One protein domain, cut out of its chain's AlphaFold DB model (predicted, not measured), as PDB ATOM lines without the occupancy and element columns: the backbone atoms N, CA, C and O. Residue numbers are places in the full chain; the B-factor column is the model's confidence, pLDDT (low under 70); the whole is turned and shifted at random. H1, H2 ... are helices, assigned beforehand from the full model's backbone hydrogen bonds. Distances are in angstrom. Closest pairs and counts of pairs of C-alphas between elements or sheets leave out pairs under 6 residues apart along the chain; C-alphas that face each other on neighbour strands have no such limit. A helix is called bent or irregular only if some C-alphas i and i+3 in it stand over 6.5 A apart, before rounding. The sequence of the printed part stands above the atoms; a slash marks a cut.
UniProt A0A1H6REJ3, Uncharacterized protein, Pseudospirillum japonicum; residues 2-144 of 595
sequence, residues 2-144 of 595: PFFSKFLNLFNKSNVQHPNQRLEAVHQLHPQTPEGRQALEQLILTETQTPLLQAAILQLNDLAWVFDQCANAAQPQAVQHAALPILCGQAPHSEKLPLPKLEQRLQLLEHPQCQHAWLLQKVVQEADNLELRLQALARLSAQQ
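Overview. This is residues 2 to 144 of the 595 residues of an uncharacterized protein of Pseudospirillum japonicum (UniProt A0A1H6REJ3). This is a short solenoid of helices: H1 to H9 are stacked along one long axis and lie across it, with H1, H3 and H5 in one row beside H2, H4, H6 and H8 in the other. The helical hairpin of H8 and H9 closes one end, H7 packs on H9, and H1 is loosely attached at the other end. The long link of residues 88 to 101 folds back along the body between H6 and H7, and residues 12 to 18 stick out. The printed part has 143 residues with nine named helices, H1 to H9 in chain order, and no named strand; the class is all helix. The whole is compact by its radius of gyration of the C-alphas, 15.7 A, yet elongated, with spans of 53 by 28 by 27 A.

Along the chain. Find C-alpha 2 at (131.482, 184.074, 186.003), where H1, residues 2 to 11, begins. Read on to H2, residues 19 to 28, and to H3, residues 34 to 46, the longest helix at 18.3 A, which starts at C-alpha 34 at (126.868, 188.429, 173.043). H4 holds residues 50 to 60, H5 63 to 72, and H6 76 to 87 over 16.0 A. H5 is irregular, with C-alphas 68 and 71 7.4 A apart; H6 is only just irregular, with C-alphas 82 and 85 6.6 A apart. H7 is residues 102 to 108, H8 117 to 126, and H9 130 to 141 over 16.3 A, ending at C-alpha 141 at (138.135, 180.946, 134.548).

Arrangement. Look first at H1 and H2, a hairpin that only just touches, with 3 pairs of C-alphas within 8 A, the closest Leu 10 and Arg 22 at 7.3 A. H2 touches H4 the same way at a shallow tilt of 5 degrees, closest at the C-alphas of Leu 23 and Leu 52, 6.0 A. H4 touches H6 at a steep tilt of 62 degrees, closest at the C-alphas of Gln 54 and Ala 82, 5.2 A. H6 touches H8 with residues 84 to 87 alone, the closest C-alphas being Leu 84 and Val 123 at 7.5 A. H8 and H9 form a hairpin, closest at the C-alphas of Val 124 and Arg 133, 4.3 A. H7 and H8 are apart. Every O i to N i+4 pair is within hydrogen-bond range in H2, H3, H4, H7, H8 and H9; the counts are 5 of 6 in H1, 4 of 6 in H5 and 6 of 8 in H6.

Size, cuts and confidence. The C-alphas of Pro 2 and Gln 144 are the two farthest apart, 54.8 A. The printed part has no cut, and the link from H6 to H7 is long. Mean pLDDT of the printed part is 84.3; look for values under 70 at residues 2 to 19 and 92 to 96.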
ATOM      1  N   PRO A   2     130.580 185.163 185.578       50.97
ATOM      2  CA  PRO A   2     131.482 184.074 186.003       50.97
ATOM      3  C   PRO A   2     131.826 183.055 184.900       50.97
ATOM      4  O   PRO A   2     132.813 182.341 185.027       50.97
ATOM      5  N   PHE A   3     131.036 182.969 183.823       50.84
ATOM      6  CA  PHE A   3     131.258 182.000 182.740       50.84
ATOM      7  C   PHE A   3     132.373 182.431 181.776       50.84
ATOM      8  O   PHE A   3     133.231 181.625 181.444       50.84
ATOM      9  N   PHE A   4     132.412 183.712 181.393       50.06
ATOM     10  CA  PHE A   4     133.383 184.250 180.431       50.06
ATOM     11  C   PHE A   4     134.829 184.221 180.962       50.06
ATOM     12  O   PHE A   4     135.744 183.797 180.262       50.06
ATOM     13  N   SER A   5     135.042 184.571 182.237       53.06
ATOM     14  CA  SER A   5     136.369 184.479 182.869       53.06
ATOM     15  C   SER A   5     136.820 183.030 183.087       53.06
ATOM     16  O   SER A   5     137.997 182.714 182.922       53.06
ATOM     17  N   LYS A   6     135.888 182.121 183.405       56.38
ATOM     18  CA  LYS A   6     136.158 180.684 183.567       56.38
ATOM     19  C   LYS A   6     136.431 179.996 182.223       56.38
ATOM     20  O   LYS A   6     137.274 179.107 182.166       56.38
ATOM     21  N   PHE A   7     135.780 180.455 181.154       61.78
ATOM     22  CA  PHE A   7     136.028 180.030 179.778       61.78
ATOM     23  C   PHE A   7     137.411 180.481 179.297       61.78
ATOM     24  O   PHE A   7     138.205 179.649 178.879       61.78
ATOM     25  N   LEU A   8     137.776 181.757 179.470       55.00
ATOM     26  CA  LEU A   8     139.125 182.240 179.144       55.00
ATOM     27  C   LEU A   8     140.225 181.513 179.941       55.00
ATOM     28  O   LEU A   8     141.306 181.272 179.408       55.00
ATOM     29  N   ASN A   9     139.949 181.092 181.179       57.81
ATOM     30  CA  ASN A   9     140.884 180.300 181.988       57.81
ATOM     31  C   ASN A   9     141.076 178.853 181.493       57.81
ATOM     32  O   ASN A   9     142.138 178.287 181.723       57.81
ATOM     33  N   LEU A  10     140.105 178.257 180.787       57.50
ATOM     34  CA  LEU A  10     140.272 176.948 180.126       57.50
ATOM     35  C   LEU A  10     141.211 177.024 178.908       57.50
ATOM     36  O   LEU A  10     141.727 175.999 178.461       57.50
ATOM     37  N   PHE A  11     141.433 178.230 178.378       59.75
ATOM     38  CA  PHE A  11     142.219 178.482 177.169       59.75
ATOM     39  C   PHE A  11     143.535 179.244 177.445       59.75
ATOM     40  O   PHE A  11     144.414 179.257 176.585       59.75
ATOM     41  N   ASN A  12     143.736 179.801 178.650       50.09
ATOM     42  CA  ASN A  12     144.950 180.534 179.029       50.09
ATOM     43  C   ASN A  12     145.948 179.695 179.849       50.09
ATOM     44  O   ASN A  12     145.780 179.487 181.045       50.09
ATOM     45  N   LYS A  13     147.049 179.337 179.171       47.78
ATOM     46  CA  LYS A  13     148.366 178.865 179.653       47.78
ATOM     47  C   LYS A  13     148.400 177.585 180.509       47.78
ATOM     48  O   LYS A  13     147.910 177.518 181.627       47.78
ATOM     49  N   SER A  14     149.184 176.621 180.008       43.09
ATOM     50  CA  SER A  14     149.738 175.435 180.694       43.09
ATOM     51  C   SER A  14     148.855 174.198 180.919       43.09
ATOM     52  O   SER A  14     149.138 173.418 181.820       43.09
ATOM     53  N   ASN A  15     147.875 173.915 180.050       43.81
ATOM     54  CA  ASN A  15     147.259 172.582 180.023       43.81
ATOM     55  C   ASN A  15     147.058 172.048 178.597       43.81
ATOM     56  O   ASN A  15     146.006 172.182 177.982       43.81
ATOM     57  N   VAL A  16     148.094 171.372 178.097       49.78
ATOM     58  CA  VAL A  16     148.065 170.519 176.893       49.78
ATOM     59  C   VAL A  16     147.209 169.253 177.120       49.78
ATOM     60  O   VAL A  16     147.024 168.452 176.211       49.78
ATOM     61  N   GLN A  17     146.663 169.032 178.321       53.12
ATOM     62  CA  GLN A  17     146.277 167.681 178.729       53.12
ATOM     63  C   GLN A  17     144.926 167.165 178.214       53.12
ATOM     64  O   GLN A  17     144.784 165.949 178.139       53.12
ATOM     65  N   HIS A  18     143.970 167.995 177.772       65.31
ATOM     66  CA  HIS A  18     142.660 167.472 177.332       65.31
ATOM     67  C   HIS A  18     142.053 168.211 176.119       65.31
ATOM     68  O   HIS A  18     141.100 168.977 176.278       65.31
ATOM     69  N   PRO A  19     142.537 167.962 174.885       67.31
ATOM     70  CA  PRO A  19     141.946 168.511 173.653       67.31
ATOM     71  C   PRO A  19     140.433 168.240 173.528       67.31
ATOM     72  O   PRO A  19     139.686 169.117 173.100       67.31
ATOM     73  N   ASN A  20     139.959 167.086 174.007       72.75
ATOM     74  CA  ASN A  20     138.535 166.736 173.999       72.75
ATOM     75  C   ASN A  20     137.688 167.629 174.926       72.75
ATOM     76  O   ASN A  20     136.577 167.998 174.563       72.75
ATOM     77  N   GLN A  21     138.215 168.040 176.085       77.88
ATOM     78  CA  GLN A  21     137.494 168.930 177.012       77.88
ATOM     79  C   GLN A  21     137.374 170.353 176.455       77.88
ATOM     80  O   GLN A  21     136.363 171.021 176.656       77.88
ATOM     81  N   ARG A  22     138.395 170.822 175.723       81.06
ATOM     82  CA  ARG A  22     138.356 172.126 175.045       81.06
ATOM     83  C   ARG A  22     137.340 172.124 173.901       81.06
ATOM     84  O   ARG A  22     136.599 173.089 173.767       81.06
ATOM     85  N   LEU A  23     137.254 171.031 173.139       80.25
ATOM     86  CA  LEU A  23     136.225 170.847 172.106       80.25
ATOM     87  C   LEU A  23     134.810 170.840 172.702       80.25
ATOM     88  O   LEU A  23     133.936 171.555 172.217       80.25
ATOM     89  N   GLU A  24     134.589 170.109 173.797       79.75
ATOM     90  CA  GLU A  24     133.306 170.132 174.512       79.75
ATOM     91  C   GLU A  24     132.943 171.532 175.021       79.75
ATOM     92  O   GLU A  24     131.782 171.932 174.931       79.75
ATOM     93  N   ALA A  25     133.921 172.308 175.501       84.06
ATOM     94  CA  ALA A  25     133.698 173.684 175.936       84.06
ATOM     95  C   ALA A  25     133.275 174.604 174.778       84.06
ATOM     96  O   ALA A  25     132.388 175.437 174.961       84.06
ATOM     97  N   VAL A  26     133.853 174.435 173.583       85.00
ATOM     98  CA  VAL A  26     133.440 175.181 172.379       85.00
ATOM     99  C   VAL A  26     131.986 174.869 172.019       85.00
ATOM    100  O   VAL A  26     131.217 175.790 171.755       85.00
ATOM    101  N   HIS A  27     131.564 173.604 172.096       82.56
ATOM    102  CA  HIS A  27     130.175 173.209 171.824       82.56
ATOM    103  C   HIS A  27     129.149 173.793 172.807       82.56
ATOM    104  O   HIS A  27     127.968 173.884 172.474       82.56
ATOM    105  N   GLN A  28     129.570 174.189 174.011       84.62
ATOM    106  CA  GLN A  28     128.693 174.815 175.008       84.62
ATOM    107  C   GLN A  28     128.508 176.326 174.786       84.62
ATOM    108  O   GLN A  28     127.601 176.927 175.373       84.62
ATOM    109  N   LEU A  29     129.334 176.958 173.944       85.00
ATOM    110  CA  LEU A  29     129.173 178.367 173.592       85.00
ATOM    111  C   LEU A  29     127.993 178.557 172.641       85.00
ATOM    112  O   LEU A  29     127.852 177.838 171.658       85.00
ATOM    113  N   HIS A  30     127.157 179.558 172.910       85.75
ATOM    114  CA  HIS A  30     125.995 179.868 172.078       85.75
ATOM    115  C   HIS A  30     126.229 181.186 171.325       85.75
ATOM    116  O   HIS A  30     126.364 182.221 171.977       85.75
ATOM    117  N   PRO A  31     126.222 181.200 169.979       86.62
ATOM    118  CA  PRO A  31     126.473 182.414 169.190       86.62
ATOM    119  C   PRO A  31     125.348 183.459 169.303       86.62
ATOM    120  O   PRO A  31     125.525 184.607 168.912       86.62
ATOM    121  N   GLN A  32     124.179 183.076 169.830       87.62
ATOM    122  CA  GLN A  32     123.051 183.986 170.061       87.62
ATOM    123  C   GLN A  32     123.252 184.879 171.294       87.62
ATOM    124  O   GLN A  32     122.558 185.885 171.436       87.62
ATOM    125  N   THR A  33     124.178 184.530 172.196       90.50
ATOM    126  CA  THR A  33     124.521 185.381 173.338       90.50
ATOM    127  C   THR A  33     125.735 186.245 172.991       90.50
ATOM    128  O   THR A  33     126.683 185.745 172.385       90.50
ATOM    129  N   PRO A  34     125.759 187.535 173.382       86.94
ATOM    130  CA  PRO A  34     126.868 188.429 173.043       86.94
ATOM    131  C   PRO A  34     128.198 187.933 173.628       86.94
ATOM    132  O   PRO A  34     129.219 187.947 172.951       86.94
ATOM    133  N   GLU A  35     128.170 187.411 174.858       86.31
ATOM    134  CA  GLU A  35     129.337 186.832 175.534       86.31
ATOM    135  C   GLU A  35     129.830 185.552 174.832       86.31
ATOM    136  O   GLU A  35     131.034 185.345 174.693       86.31
ATOM    137  N   GLY A  36     128.910 184.698 174.368       86.94
ATOM    138  CA  GLY A  36     129.240 183.459 173.662       86.94
ATOM    139  C   GLY A  36     129.805 183.717 172.268       86.94
ATOM    140  O   GLY A  36     130.818 183.124 171.904       86.94
ATOM    141  N   ARG A  37     129.207 184.653 171.520       91.12
ATOM    142  CA  ARG A  37     129.718 185.093 170.218       91.12
ATOM    143  C   ARG A  37     131.108 185.709 170.344       91.12
ATOM    144  O   ARG A  37     132.016 185.263 169.658       91.12
ATOM    145  N   GLN A  38     131.304 186.645 171.274       90.44
ATOM    146  CA  GLN A  38     132.609 187.278 171.485       90.44
ATOM    147  C   GLN A  38     133.698 186.258 171.861       90.44
ATOM    148  O   GLN A  38     134.835 186.381 171.409       90.44
ATOM    149  N   ALA A  39     133.362 185.232 172.652       88.31
ATOM    150  CA  ALA A  39     134.294 184.154 172.983       88.31
ATOM    151  C   ALA A  39     134.678 183.307 171.754       88.31
ATOM    152  O   ALA A  39     135.850 182.971 171.599       88.31
ATOM    153  N   LEU A  40     133.720 182.990 170.873       90.38
ATOM    154  CA  LEU A  40     133.979 182.277 169.614       90.38
ATOM    155  C   LEU A  40     134.848 183.109 168.663       90.38
ATOM    156  O   LEU A  40     135.830 182.597 168.135       90.38
ATOM    157  N   GLU A  41     134.525 184.392 168.493       93.00
ATOM    158  CA  GLU A  41     135.281 185.320 167.647       93.00
ATOM    159  C   GLU A  41     136.737 185.454 168.127       93.00
ATOM    160  O   GLU A  41     137.672 185.300 167.342       93.00
ATOM    161  N   GLN A  42     136.954 185.648 169.433       90.31
ATOM    162  CA  GLN A  42     138.302 185.698 170.013       90.31
ATOM    163  C   GLN A  42     139.061 184.379 169.854       90.31
ATOM    164  O   GLN A  42     140.264 184.395 169.588       90.31
ATOM    165  N   LEU A  43     138.380 183.242 170.006       89.50
ATOM    166  CA  LEU A  43     138.991 181.928 169.833       89.50
ATOM    167  C   LEU A  43     139.441 181.729 168.382       89.50
ATOM    168  O   LEU A  43     140.583 181.343 168.167       89.50
ATOM    169  N   ILE A  44     138.616 182.077 167.391       91.88
ATOM    170  CA  ILE A  44     138.981 181.990 165.966       91.88
ATOM    171  C   ILE A  44     140.200 182.866 165.641       91.88
ATOM    172  O   ILE A  44     141.062 182.458 164.865       91.88
ATOM    173  N   LEU A  45     140.311 184.044 166.262       91.81
ATOM    174  CA  LEU A  45     141.424 184.967 166.030       91.81
ATOM    175  C   LEU A  45     142.734 184.565 166.727       91.81
ATOM    176  O   LEU A  45     143.796 185.032 166.319       91.81
ATOM    177  N   THR A  46     142.691 183.738 167.776       88.94
ATOM    178  CA  THR A  46     143.866 183.448 168.626       88.94
ATOM    179  C   THR A  46     144.306 181.984 168.633       88.94
ATOM    180  O   THR A  46     145.460 181.701 168.955       88.94
ATOM    181  N   GLU A  47     143.421 181.049 168.287       86.62
ATOM    182  CA  GLU A  47     143.683 179.609 168.314       86.62
ATOM    183  C   GLU A  47     144.490 179.137 167.093       86.62
ATOM    184  O   GLU A  47     144.448 179.721 166.014       86.62
ATOM    185  N   THR A  48     145.232 178.043 167.271       83.06
ATOM    186  CA  THR A  48     146.109 177.442 166.250       83.06
ATOM    187  C   THR A  48     145.744 175.989 165.938       83.06
ATOM    188  O   THR A  48     146.094 175.470 164.880       83.06
ATOM    189  N   GLN A  49     145.017 175.309 166.831       86.25
ATOM    190  CA  GLN A  49     144.605 173.921 166.626       86.25
ATOM    191  C   GLN A  49     143.413 173.827 165.665       86.25
ATOM    192  O   GLN A  49     142.306 174.261 165.983       86.25
ATOM    193  N   THR A  50     143.616 173.168 164.519       86.75
ATOM    194  CA  THR A  50     142.598 172.999 163.466       86.75
ATOM    195  C   THR A  50     141.259 172.435 163.963       86.75
ATOM    196  O   THR A  50     140.239 173.015 163.600       86.75
ATOM    197  N   PRO A  51     141.199 171.394 164.823       86.81
ATOM    198  CA  PRO A  51     139.914 170.868 165.297       86.81
ATOM    199  C   PRO A  51     139.124 171.875 166.144       86.81
ATOM    200  O   PRO A  51     137.902 171.943 166.042       86.81
ATOM    201  N   LEU A  52     139.812 172.682 166.964       87.31
ATOM    202  CA  LEU A  52     139.176 173.722 167.782       87.31
ATOM    203  C   LEU A  52     138.694 174.889 166.919       87.31
ATOM    204  O   LEU A  52     137.580 175.366 167.124       87.31
ATOM    205  N   LEU A  53     139.497 175.304 165.934       89.44
ATOM    206  CA  LEU A  53     139.102 176.312 164.951       89.44
ATOM    207  C   LEU A  53     137.870 175.859 164.160       89.44
ATOM    208  O   LEU A  53     136.909 176.610 164.059       89.44
ATOM    209  N   GLN A  54     137.851 174.620 163.662       89.88
ATOM    210  CA  GLN A  54     136.708 174.063 162.929       89.88
ATOM    211  C   GLN A  54     135.438 174.031 163.781       89.88
ATOM    212  O   GLN A  54     134.393 174.512 163.339       89.88
ATOM    213  N   ALA A  55     135.529 173.533 165.018       88.94
ATOM    214  CA  ALA A  55     134.400 173.513 165.944       88.94
ATOM    215  C   ALA A  55     133.888 174.930 166.253       88.94
ATOM    216  O   ALA A  55     132.679 175.147 166.289       88.94
ATOM    217  N   ALA A  56     134.786 175.904 166.434       90.00
ATOM    218  CA  ALA A  56     134.407 177.284 166.713       90.00
ATOM    219  C   ALA A  56     133.784 177.987 165.500       90.00
ATOM    220  O   ALA A  56     132.790 178.692 165.659       90.00
ATOM    221  N   ILE A  57     134.312 177.759 164.293       91.50
ATOM    222  CA  ILE A  57     133.756 178.291 163.041       91.50
ATOM    223  C   ILE A  57     132.351 177.720 162.795       91.50
ATOM    224  O   ILE A  57     131.428 178.478 162.492       91.50
ATOM    225  N   LEU A  58     132.163 176.406 162.974       90.31
ATOM    226  CA  LEU A  58     130.848 175.763 162.861       90.31
ATOM    227  C   LEU A  58     129.864 176.288 163.908       90.31
ATOM    228  O   LEU A  58     128.706 176.539 163.584       90.31
ATOM    229  N   GLN A  59     130.325 176.495 165.144       89.56
ATOM    230  CA  GLN A  59     129.478 177.013 166.212       89.56
ATOM    231  C   GLN A  59     129.098 178.481 166.006       89.56
ATOM    232  O   GLN A  59     127.992 178.876 166.362       89.56
ATOM    233  N   LEU A  60     129.987 179.289 165.420       90.75
ATOM    234  CA  LEU A  60     129.693 180.673 165.053       90.75
ATOM    235  C   LEU A  60     128.662 180.747 163.913       90.75
ATOM    236  O   LEU A  60     127.812 181.635 163.925       90.75
ATOM    237  N   ASN A  61     128.721 179.801 162.965       88.69
ATOM    238  CA  ASN A  61     127.844 179.693 161.791       88.69
ATOM    239  C   ASN A  61     127.748 180.995 160.961       88.69
ATOM    240  O   ASN A  61     126.703 181.328 160.404       88.69
ATOM    241  N   ASP A  62     128.856 181.736 160.890       90.25
ATOM    242  CA  ASP A  62     128.991 183.002 160.166       90.25
ATOM    243  C   ASP A  62     130.324 183.002 159.406       90.25
ATOM    244  O   ASP A  62     131.309 183.631 159.791       90.25
ATOM    245  N   LEU A  63     130.385 182.194 158.346       89.50
ATOM    246  CA  LEU A  63     131.601 182.048 157.546       89.50
ATOM    247  C   LEU A  63     132.015 183.364 156.871       89.50
ATOM    248  O   LEU A  63     133.206 183.566 156.661       89.50
ATOM    249  N   ALA A  64     131.065 184.246 156.536       90.44
ATOM    250  CA  ALA A  64     131.376 185.535 155.922       90.44
ATOM    251  C   ALA A  64     132.236 186.375 156.872       90.44
ATOM    252  O   ALA A  64     133.319 186.810 156.488       90.44
ATOM    253  N   TRP A  65     131.828 186.463 158.144       92.38
ATOM    254  CA  TRP A  65     132.627 187.096 159.191       92.38
ATOM    255  C   TRP A  65     134.006 186.440 159.362       92.38
ATOM    256  O   TRP A  65     135.006 187.138 159.519       92.38
ATOM    257  N   VAL A  66     134.086 185.102 159.310       91.56
ATOM    258  CA  VAL A  66     135.364 184.378 159.463       91.56
ATOM    259  C   VAL A  66     136.337 184.729 158.348       91.56
ATOM    260  O   VAL A  66     137.506 184.989 158.631       91.56
ATOM    261  N   PHE A  67     135.869 184.752 157.099       90.00
ATOM    262  CA  PHE A  67     136.695 185.207 155.990       90.00
ATOM    263  C   PHE A  67     137.054 186.678 156.181       90.00
ATOM    264  O   PHE A  67     138.239 186.974 156.164       90.00
ATOM    265  N   ASP A  68     136.098 187.557 156.504       91.31
ATOM    266  CA  ASP A  68     136.352 188.985 156.730       91.31
ATOM    267  C   ASP A  68     137.461 189.278 157.745       91.31
ATOM    268  O   ASP A  68     138.301 190.157 157.535       91.31
ATOM    269  N   GLN A  69     137.467 188.527 158.844       91.38
ATOM    270  CA  GLN A  69     138.401 188.699 159.952       91.38
ATOM    271  C   GLN A  69     139.647 187.822 159.840       91.38
ATOM    272  O   GLN A  69     140.531 187.892 160.696       91.38
ATOM    273  N   CYS A  70     139.765 187.022 158.781       87.75
ATOM    274  CA  CYS A  70     140.850 186.067 158.618       87.75
ATOM    275  C   CYS A  70     142.230 186.740 158.636       87.75
ATOM    276  O   CYS A  70     143.167 186.207 159.229       87.75
ATOM    277  N   ALA A  71     142.357 187.917 158.016       86.94
ATOM    278  CA  ALA A  71     143.603 188.684 157.997       86.94
ATOM    279  C   ALA A  71     144.018 189.203 159.387       86.94
ATOM    280  O   ALA A  71     145.198 189.451 159.619       86.94
ATOM    281  N   ASN A  72     143.061 189.337 160.310       89.31
ATOM    282  CA  ASN A  72     143.277 189.835 161.669       89.31
ATOM    283  C   ASN A  72     143.608 188.714 162.669       89.31
ATOM    284  O   ASN A  72     143.905 188.997 163.831       89.31
ATOM    285  N   ALA A  73     143.546 187.447 162.249       89.06
ATOM    286  CA  ALA A  73     143.898 186.314 163.093       89.06
ATOM    287  C   ALA A  73     145.416 186.231 163.318       89.06
ATOM    288  O   ALA A  73     146.214 186.580 162.450       89.06
ATOM    289  N   ALA A  74     145.825 185.672 164.459       87.62
ATOM    290  CA  ALA A  74     147.230 185.401 164.764       87.62
ATOM    291  C   ALA A  74     147.889 184.475 163.723       87.62
ATOM    292  O   ALA A  74     149.091 184.573 163.476       87.62
ATOM    293  N   GLN A  75     147.104 183.583 163.107       88.31
ATOM    294  CA  GLN A  75     147.523 182.715 162.006       88.31
ATOM    295  C   GLN A  75     146.437 182.657 160.914       88.31
ATOM    296  O   GLN A  75     145.607 181.746 160.923       88.31
ATOM    297  N   PRO A  76     146.450 183.583 159.935       88.56
ATOM    298  CA  PRO A  76     145.432 183.644 158.883       88.56
ATOM    299  C   PRO A  76     145.301 182.336 158.091       88.56
ATOM    300  O   PRO A  76     144.198 181.850 157.861       88.56
ATOM    301  N   GLN A  77     146.424 181.702 157.742       87.62
ATOM    302  CA  GLN A  77     146.423 180.432 157.005       87.62
ATOM    303  C   GLN A  77     145.734 179.305 157.786       87.62
ATOM    304  O   GLN A  77     144.996 178.519 157.198       87.62
ATOM    305  N   ALA A  78     145.920 179.237 159.109       89.25
ATOM    306  CA  ALA A  78     145.273 178.222 159.940       89.25
ATOM    307  C   ALA A  78     143.744 178.383 159.928       89.25
ATOM    308  O   ALA A  78     143.024 177.389 159.817       89.25
ATOM    309  N   VAL A  79     143.256 179.628 159.959       90.31
ATOM    310  CA  VAL A  79     141.824 179.947 159.853       90.31
ATOM    311  C   VAL A  79     141.278 179.583 158.469       90.31
ATOM    312  O   VAL A  79     140.246 178.922 158.390       90.31
ATOM    313  N   GLN A  80     141.988 179.908 157.379       88.12
ATOM    314  CA  GLN A  80     141.579 179.527 156.013       88.12
ATOM    315  C   GLN A  80     141.514 178.007 155.831       88.12
ATOM    316  O   GLN A  80     140.529 177.484 155.313       88.12
ATOM    317  N   HIS A  81     142.536 177.283 156.293       88.81
ATOM    318  CA  HIS A  81     142.568 175.822 156.240       88.81
ATOM    319  C   HIS A  81     141.479 175.177 157.107       88.81
ATOM    320  O   HIS A  81     140.956 174.128 156.736       88.81
ATOM    321  N   ALA A  82     141.108 175.789 158.236       90.00
ATOM    322  CA  ALA A  82     140.000 175.326 159.068       90.00
ATOM    323  C   ALA A  82     138.627 175.624 158.436       90.00
ATOM    324  O   ALA A  82     137.726 174.791 158.523       90.00
ATOM    325  N   ALA A  83     138.472 176.771 157.770       90.94
ATOM    326  CA  ALA A  83     137.236 177.173 157.101       90.94
ATOM    327  C   ALA A  83     136.978 176.404 155.791       90.94
ATOM    328  O   ALA A  83     135.823 176.164 155.439       90.94
ATOM    329  N   LEU A  84     138.032 175.989 155.077       92.25
ATOM    330  CA  LEU A  84     137.930 175.338 153.767       92.25
ATOM    331  C   LEU A  84     137.063 174.057 153.772       92.25
ATOM    332  O   LEU A  84     136.152 173.989 152.945       92.25
ATOM    333  N   PRO A  85     137.256 173.070 154.673       91.62
ATOM    334  CA  PRO A  85     136.389 171.890 154.735       91.62
ATOM    335  C   PRO A  85     134.918 172.253 154.957       91.62
ATOM    336  O   PRO A  85     134.045 171.694 154.301       91.62
ATOM    337  N   ILE A  86     134.647 173.250 155.804       92.06
ATOM    338  CA  ILE A  86     133.288 173.715 156.117       92.06
ATOM    339  C   ILE A  86     132.641 174.342 154.873       92.06
ATOM    340  O   ILE A  86     131.500 174.018 154.535       92.06
ATOM    341  N   LEU A  87     133.383 175.180 154.139       92.56
ATOM    342  CA  LEU A  87     132.955 175.716 152.843       92.56
ATOM    343  C   LEU A  87     132.716 174.588 151.824       92.56
ATOM    344  O   LEU A  87     131.746 174.622 151.071       92.56
ATOM    345  N   CYS A  88     133.537 173.540 151.847       93.56
ATOM    346  CA  CYS A  88     133.389 172.353 151.005       93.56
ATOM    347  C   CYS A  88     132.266 171.400 151.456       93.56
ATOM    348  O   CYS A  88     132.098 170.351 150.838       93.56
ATOM    349  N   GLY A  89     131.496 171.736 152.499       91.12
ATOM    350  CA  GLY A  89     130.396 170.900 153.000       91.12
ATOM    351  C   GLY A  89     130.864 169.657 153.753       91.12
ATOM    352  O   GLY A  89     130.139 168.673 153.864       91.12
ATOM    353  N   GLN A  90     132.087 169.694 154.268       88.19
ATOM    354  CA  GLN A  90     132.672 168.659 155.101       88.19
ATOM    355  C   GLN A  90     132.643 169.130 156.560       88.19
ATOM    356  O   GLN A  90     133.002 170.269 156.858       88.19
ATOM    357  N   ALA A  91     132.252 168.248 157.482       77.62
ATOM    358  CA  ALA A  91     132.240 168.517 158.923       77.62
ATOM    359  C   ALA A  91     133.292 167.663 159.657       77.62
ATOM    360  O   ALA A  91     132.935 166.742 160.399       77.62
ATOM    361  N   PRO A  92     134.598 167.905 159.440       64.81
ATOM    362  CA  PRO A  92     135.627 167.200 160.189       64.81
ATOM    363  C   PRO A  92     135.475 167.496 161.690       64.81
ATOM    364  O   PRO A  92     135.399 168.644 162.112       64.81
ATOM    365  N   HIS A  93     135.418 166.433 162.496       62.69
ATOM    366  CA  HIS A  93     135.458 166.465 163.966       62.69
ATOM    367  C   HIS A  93     134.238 167.026 164.724       62.69
ATOM    368  O   HIS A  93     134.312 167.140 165.947       62.69
ATOM    369  N   SER A  94     133.090 167.277 164.080       60.38
ATOM    370  CA  SER A  94     131.850 167.585 164.817       60.38
ATOM    371  C   SER A  94     130.579 167.083 164.122       60.38
ATOM    372  O   SER A  94     129.888 167.828 163.432       60.38
ATOM    373  N   GLU A  95     130.198 165.832 164.386       61.16
ATOM    374  CA  GLU A  95     128.930 165.249 163.900       61.16
ATOM    375  C   GLU A  95     127.676 165.956 164.456       61.16
ATOM    376  O   GLU A  95     126.573 165.763 163.957       61.16
ATOM    377  N   LYS A  96     127.833 166.770 165.510       67.00
ATOM    378  CA  LYS A  96     126.728 167.386 166.260       67.00
ATOM    379  C   LYS A  96     126.377 168.814 165.829       67.00
ATOM    380  O   LYS A  96     125.370 169.330 166.309       67.00
ATOM    381  N   LEU A  97     127.178 169.459 164.975       78.50
ATOM    382  CA  LEU A  97     126.947 170.843 164.544       78.50
ATOM    383  C   LEU A  97     126.463 170.905 163.092       78.50
ATOM    384  O   LEU A  97     127.019 170.206 162.244       78.50
ATOM    385  N   PRO A  98     125.439 171.724 162.786       81.19
ATOM    386  CA  PRO A  98     124.934 171.842 161.427       81.19
ATOM    387  C   PRO A  98     125.950 172.563 160.534       81.19
ATOM    388  O   PRO A  98     126.490 173.604 160.902       81.19
ATOM    389  N   LEU A  99     126.170 172.026 159.334       87.69
ATOM    390  CA  LEU A  99     126.915 172.723 158.287       87.69
ATOM    391  C   LEU A  99     126.109 173.917 157.746       87.69
ATOM    392  O   LEU A  99     124.875 173.845 157.689       87.69
ATOM    393  N   PRO A 100     126.787 174.975 157.266       89.00
ATOM    394  CA  PRO A 100     126.145 176.046 156.516       89.00
ATOM    395  C   PRO A 100     125.383 175.496 155.308       89.00
ATOM    396  O   PRO A 100     125.852 174.590 154.604       89.00
ATOM    397  N   LYS A 101     124.202 176.060 155.044       91.19
ATOM    398  CA  LYS A 101     123.375 175.643 153.905       91.19
ATOM    399  C   LYS A 101     124.100 175.901 152.586       91.19
ATOM    400  O   LYS A 101     124.940 176.795 152.498       91.19
ATOM    401  N   LEU A 102     123.747 175.146 151.547       92.06
ATOM    402  CA  LEU A 102     124.348 175.315 150.223       92.06
ATOM    403  C   LEU A 102     124.215 176.758 149.713       92.06
ATOM    404  O   LEU A 102     125.201 177.293 149.219       92.06
ATOM    405  N   GLU A 103     123.060 177.413 149.896       93.25
ATOM    406  CA  GLU A 103     122.874 178.795 149.427       93.25
ATOM    407  C   GLU A 103     123.849 179.766 150.103       93.25
ATOM    408  O   GLU A 103     124.411 180.637 149.446       93.25
ATOM    409  N   GLN A 104     124.107 179.580 151.401       91.12
ATOM    410  CA  GLN A 104     125.076 180.391 152.140       91.12
ATOM    411  C   GLN A 104     126.486 180.166 151.587       91.12
ATOM    412  O   GLN A 104     127.199 181.123 151.307       91.12
ATOM    413  N   ARG A 105     126.872 178.903 151.363       94.19
ATOM    414  CA  ARG A 105     128.188 178.539 150.804       94.19
ATOM    415  C   ARG A 105     128.391 179.096 149.391       94.19
ATOM    416  O   ARG A 105     129.490 179.536 149.070       94.19
ATOM    417  N   LEU A 106     127.339 179.128 148.571       94.62
ATOM    418  CA  LEU A 106     127.362 179.747 147.243       94.62
ATOM    419  C   LEU A 106     127.537 181.270 147.322       94.62
ATOM    420  O   LEU A 106     128.409 181.808 146.641       94.62
ATOM    421  N   GLN A 107     126.786 181.950 148.196       92.81
ATOM    422  CA  GLN A 107     126.933 183.394 148.444       92.81
ATOM    423  C   GLN A 107     128.348 183.751 148.918       92.81
ATOM    424  O   GLN A 107     128.921 184.753 148.504       92.81
ATOM    425  N   LEU A 108     128.962 182.891 149.732       91.62
ATOM    426  CA  LEU A 108     130.339 183.060 150.193       91.62
ATOM    427  C   LEU A 108     131.374 183.087 149.065       91.62
ATOM    428  O   LEU A 108     132.384 183.770 149.207       91.62
ATOM    429  N   LEU A 109     131.142 182.407 147.940       92.06
ATOM    430  CA  LEU A 109     132.046 182.490 146.787       92.06
ATOM    431  C   LEU A 109     131.990 183.856 146.088       92.06
ATOM    432  O   LEU A 109     132.890 184.187 145.322       92.06
ATOM    433  N   GLU A 110     130.945 184.657 146.298       89.38
ATOM    434  CA  GLU A 110     130.874 186.038 145.795       89.38
ATOM    435  C   GLU A 110     131.713 186.999 146.644       89.38
ATOM    436  O   GLU A 110     132.091 188.073 146.180       89.38
ATOM    437  N   HIS A 111     132.067 186.592 147.862       88.69
ATOM    438  CA  HIS A 111     132.797 187.424 148.798       88.69
ATOM    439  C   HIS A 111     134.211 187.772 148.282       88.69
ATOM    440  O   HIS A 111     134.922 186.875 147.816       88.69
ATOM    441  N   PRO A 112     134.684 189.033 148.396       87.50
ATOM    442  CA  PRO A 112     135.992 189.449 147.876       87.50
ATOM    443  C   PRO A 112     137.163 188.627 148.426       87.50
ATOM    444  O   PRO A 112     138.070 188.253 147.685       87.50
ATOM    445  N   GLN A 113     137.110 188.280 149.714       86.12
ATOM    446  CA  GLN A 113     138.157 187.487 150.373       86.12
ATOM    447  C   GLN A 113     138.165 186.007 149.946       86.12
ATOM    448  O   GLN A 113     139.097 185.271 150.266       86.12
ATOM    449  N   CYS A 114     137.156 185.570 149.188       87.12
ATOM    450  CA  CYS A 114     137.047 184.214 148.657       87.12
ATOM    451  C   CYS A 114     137.477 184.103 147.182       87.12
ATOM    452  O   CYS A 114     137.417 183.013 146.618       87.12
ATOM    453  N   GLN A 115     137.928 185.195 146.548       89.69
ATOM    454  CA  GLN A 115     138.305 185.213 145.123       89.69
ATOM    455  C   GLN A 115     139.730 184.697 144.842       89.69
ATOM    456  O   GLN A 115     140.158 184.620 143.689       89.69
ATOM    457  N   HIS A 116     140.495 184.344 145.879       89.06
ATOM    458  CA  HIS A 116     141.867 183.867 145.724       89.06
ATOM    459  C   HIS A 116     141.928 182.513 144.998       89.06
ATOM    460  O   HIS A 116     141.229 181.565 145.369       89.06
ATOM    461  N   ALA A 117     142.823 182.401 144.011       91.06
ATOM    462  CA  ALA A 117     142.923 181.232 143.134       91.06
ATOM    463  C   ALA A 117     143.132 179.909 143.894       91.06
ATOM    464  O   ALA A 117     142.487 178.913 143.577       91.06
ATOM    465  N   TRP A 118     143.961 179.911 144.946       90.81
ATOM    466  CA  TRP A 118     144.171 178.739 145.805       90.81
ATOM    467  C   TRP A 118     142.866 178.231 146.437       90.81
ATOM    468  O   TRP A 118     142.570 177.038 146.364       90.81
ATOM    469  N   LEU A 119     142.063 179.128 147.026       92.06
ATOM    470  CA  LEU A 119     140.822 178.750 147.706       92.06
ATOM    471  C   LEU A 119     139.823 178.188 146.696       92.06
ATOM    472  O   LEU A 119     139.266 177.113 146.907       92.06
ATOM    473  N   LEU A 120     139.633 178.887 145.576       94.62
ATOM    474  CA  LEU A 120     138.723 178.449 144.524       94.62
ATOM    475  C   LEU A 120     139.154 177.095 143.943       94.62
ATOM    476  O   LEU A 120     138.313 176.211 143.787       94.62
ATOM    477  N   GLN A 121     140.452 176.881 143.691       95.25
ATOM    478  CA  GLN A 121     140.981 175.598 143.212       95.25
ATOM    479  C   GLN A 121     140.653 174.475 144.198       95.25
ATOM    480  O   GLN A 121     140.199 173.400 143.794       95.25
ATOM    481  N   LYS A 122     140.836 174.735 145.495       94.50
ATOM    482  CA  LYS A 122     140.501 173.789 146.555       94.50
ATOM    483  C   LYS A 122     139.012 173.476 146.618       94.50
ATOM    484  O   LYS A 122     138.655 172.301 146.660       94.50
ATOM    485  N   VAL A 123     138.143 174.477 146.495       95.31
ATOM    486  CA  VAL A 123     136.689 174.265 146.419       95.31
ATOM    487  C   VAL A 123     136.316 173.407 145.202       95.31
ATOM    488  O   VAL A 123     135.541 172.462 145.339       95.31
ATOM    489  N   VAL A 124     136.909 173.647 144.027       96.62
ATOM    490  CA  VAL A 124     136.667 172.830 142.817       96.62
ATOM    491  C   VAL A 124     137.065 171.358 143.016       96.62
ATOM    492  O   VAL A 124     136.419 170.455 142.470       96.62
ATOM    493  N   GLN A 125     138.124 171.100 143.786       93.75
ATOM    494  CA  GLN A 125     138.653 169.757 144.043       93.75
ATOM    495  C   GLN A 125     137.892 169.016 145.155       93.75
ATOM    496  O   GLN A 125     137.596 167.827 144.999       93.75
ATOM    497  N   GLU A 126     137.541 169.703 146.243       93.19
ATOM    498  CA  GLU A 126     137.170 169.079 147.523       93.19
ATOM    499  C   GLU A 126     135.678 169.221 147.891       93.19
ATOM    500  O   GLU A 126     135.193 168.447 148.718       93.19
ATOM    501  N   ALA A 127     134.915 170.128 147.263       94.50
ATOM    502  CA  ALA A 127     133.513 170.371 147.628       94.50
ATOM    503  C   ALA A 127     132.580 169.159 147.442       94.50
ATOM    504  O   ALA A 127     132.662 168.421 146.461       94.50
ATOM    505  N   ASP A 128     131.634 168.981 148.355       93.12
ATOM    506  CA  ASP A 128     130.589 167.951 148.323       93.12
ATOM    507  C   ASP A 128     129.571 168.134 147.181       93.12
ATOM    508  O   ASP A 128     129.002 167.162 146.684       93.12
ATOM    509  N   ASN A 129     129.343 169.378 146.755       94.81
ATOM    510  CA  ASN A 129     128.287 169.748 145.821       94.81
ATOM    511  C   ASN A 129     128.831 170.210 144.457       94.81
ATOM    512  O   ASN A 129     129.766 171.006 144.368       94.81
ATOM    513  N   LEU A 130     128.198 169.740 143.377       95.50
ATOM    514  CA  LEU A 130     128.574 170.065 142.001       95.50
ATOM    515  C   LEU A 130     128.415 171.554 141.661       95.50
ATOM    516  O   LEU A 130     129.294 172.123 141.022       95.50
ATOM    517  N   GLU A 131     127.318 172.185 142.076       96.31
ATOM    518  CA  GLU A 131     127.050 173.596 141.795       96.31
ATOM    519  C   GLU A 131     128.120 174.489 142.425       96.31
ATOM    520  O   GLU A 131     128.657 175.370 141.757       96.31
ATOM    521  N   LEU A 132     128.519 174.186 143.665       95.56
ATOM    522  CA  LEU A 132     129.590 174.900 144.359       95.56
ATOM    523  C   LEU A 132     130.931 174.786 143.615       95.56
ATOM    524  O   LEU A 132     131.629 175.786 143.438       95.56
ATOM    525  N   ARG A 133     131.268 173.590 143.107       97.12
ATOM    526  CA  ARG A 133     132.466 173.380 142.274       97.12
ATOM    527  C   ARG A 133     132.406 174.195 140.986       97.12
ATOM    528  O   ARG A 133     133.382 174.849 140.638       97.12
ATOM    529  N   LEU A 134     131.281 174.163 140.271       96.94
ATOM    530  CA  LEU A 134     131.133 174.879 139.000       96.94
ATOM    531  C   LEU A 134     131.170 176.399 139.187       96.94
ATOM    532  O   LEU A 134     131.801 177.095 138.397       96.94
ATOM    533  N   GLN A 135     130.567 176.911 140.258       96.25
ATOM    534  CA  GLN A 135     130.612 178.325 140.630       96.25
ATOM    535  C   GLN A 135     132.034 178.786 140.985       96.25
ATOM    536  O   GLN A 135     132.455 179.866 140.558       96.25
ATOM    537  N   ALA A 136     132.797 177.977 141.724       96.12
ATOM    538  CA  ALA A 136     134.199 178.273 142.019       96.12
ATOM    539  C   ALA A 136     135.071 178.230 140.752       96.12
ATOM    540  O   ALA A 136     135.908 179.108 140.537       96.12
ATOM    541  N   LEU A 137     134.831 177.254 139.873       96.56
ATOM    542  CA  LEU A 137     135.536 177.119 138.600       96.56
ATOM    543  C   LEU A 137     135.252 178.285 137.646       96.56
ATOM    544  O   LEU A 137     136.179 178.791 137.022       96.56
ATOM    545  N   ALA A 138     134.002 178.747 137.567       95.31
ATOM    546  CA  ALA A 138     133.632 179.905 136.758       95.31
ATOM    547  C   ALA A 138     134.421 181.158 137.178       95.31
ATOM    548  O   ALA A 138     134.948 181.877 136.330       95.31
ATOM    549  N   ARG A 139     134.586 181.370 138.490       94.19
ATOM    550  CA  ARG A 139     135.379 182.481 139.043       94.19
ATOM    551  C   ARG A 139     136.868 182.352 138.729       94.19
ATOM    552  O   ARG A 139     137.484 183.352 138.383       94.19
ATOM    553  N   LEU A 140     137.428 181.141 138.785       93.75
ATOM    554  CA  LEU A 140     138.804 180.892 138.330       93.75
ATOM    555  C   LEU A 140     138.969 181.216 136.844       93.75
ATOM    556  O   LEU A 140     139.881 181.948 136.477       93.75
ATOM    557  N   SER A 141     138.066 180.716 135.997       92.25
ATOM    558  CA  SER A 141     138.135 180.946 134.548       92.25
ATOM    559  C   SER A 141     137.980 182.419 134.162       92.25
ATOM    560  O   SER A 141     138.567 182.858 133.178       92.25
ATOM    561  N   ALA A 142     137.259 183.211 134.961       91.69
ATOM    562  CA  ALA A 142     137.078 184.640 134.727       91.69
ATOM    563  C   ALA A 142     138.362 185.469 134.929       91.69
ATOM    564  O   ALA A 142     138.424 186.598 134.453       91.69
ATOM    565  N   GLN A 143     139.385 184.932 135.606       89.12
ATOM    566  CA  GLN A 143     140.652 185.641 135.832       89.12
ATOM    567  C   GLN A 143     141.532 185.696 134.567       89.12
ATOM    568  O   GLN A 143     142.382 186.575 134.477       89.12
ATOM    569  N   GLN A 144     141.301 184.803 133.589       85.25
ATOM    570  CA  GLN A 144     141.876 184.817 132.230       85.25
ATOM    571  C   GLN A 144     143.392 185.098 132.143       85.25
ATOM    572  O   GLN A 144     143.852 185.809 131.248       85.25
TER     573      GLN A 144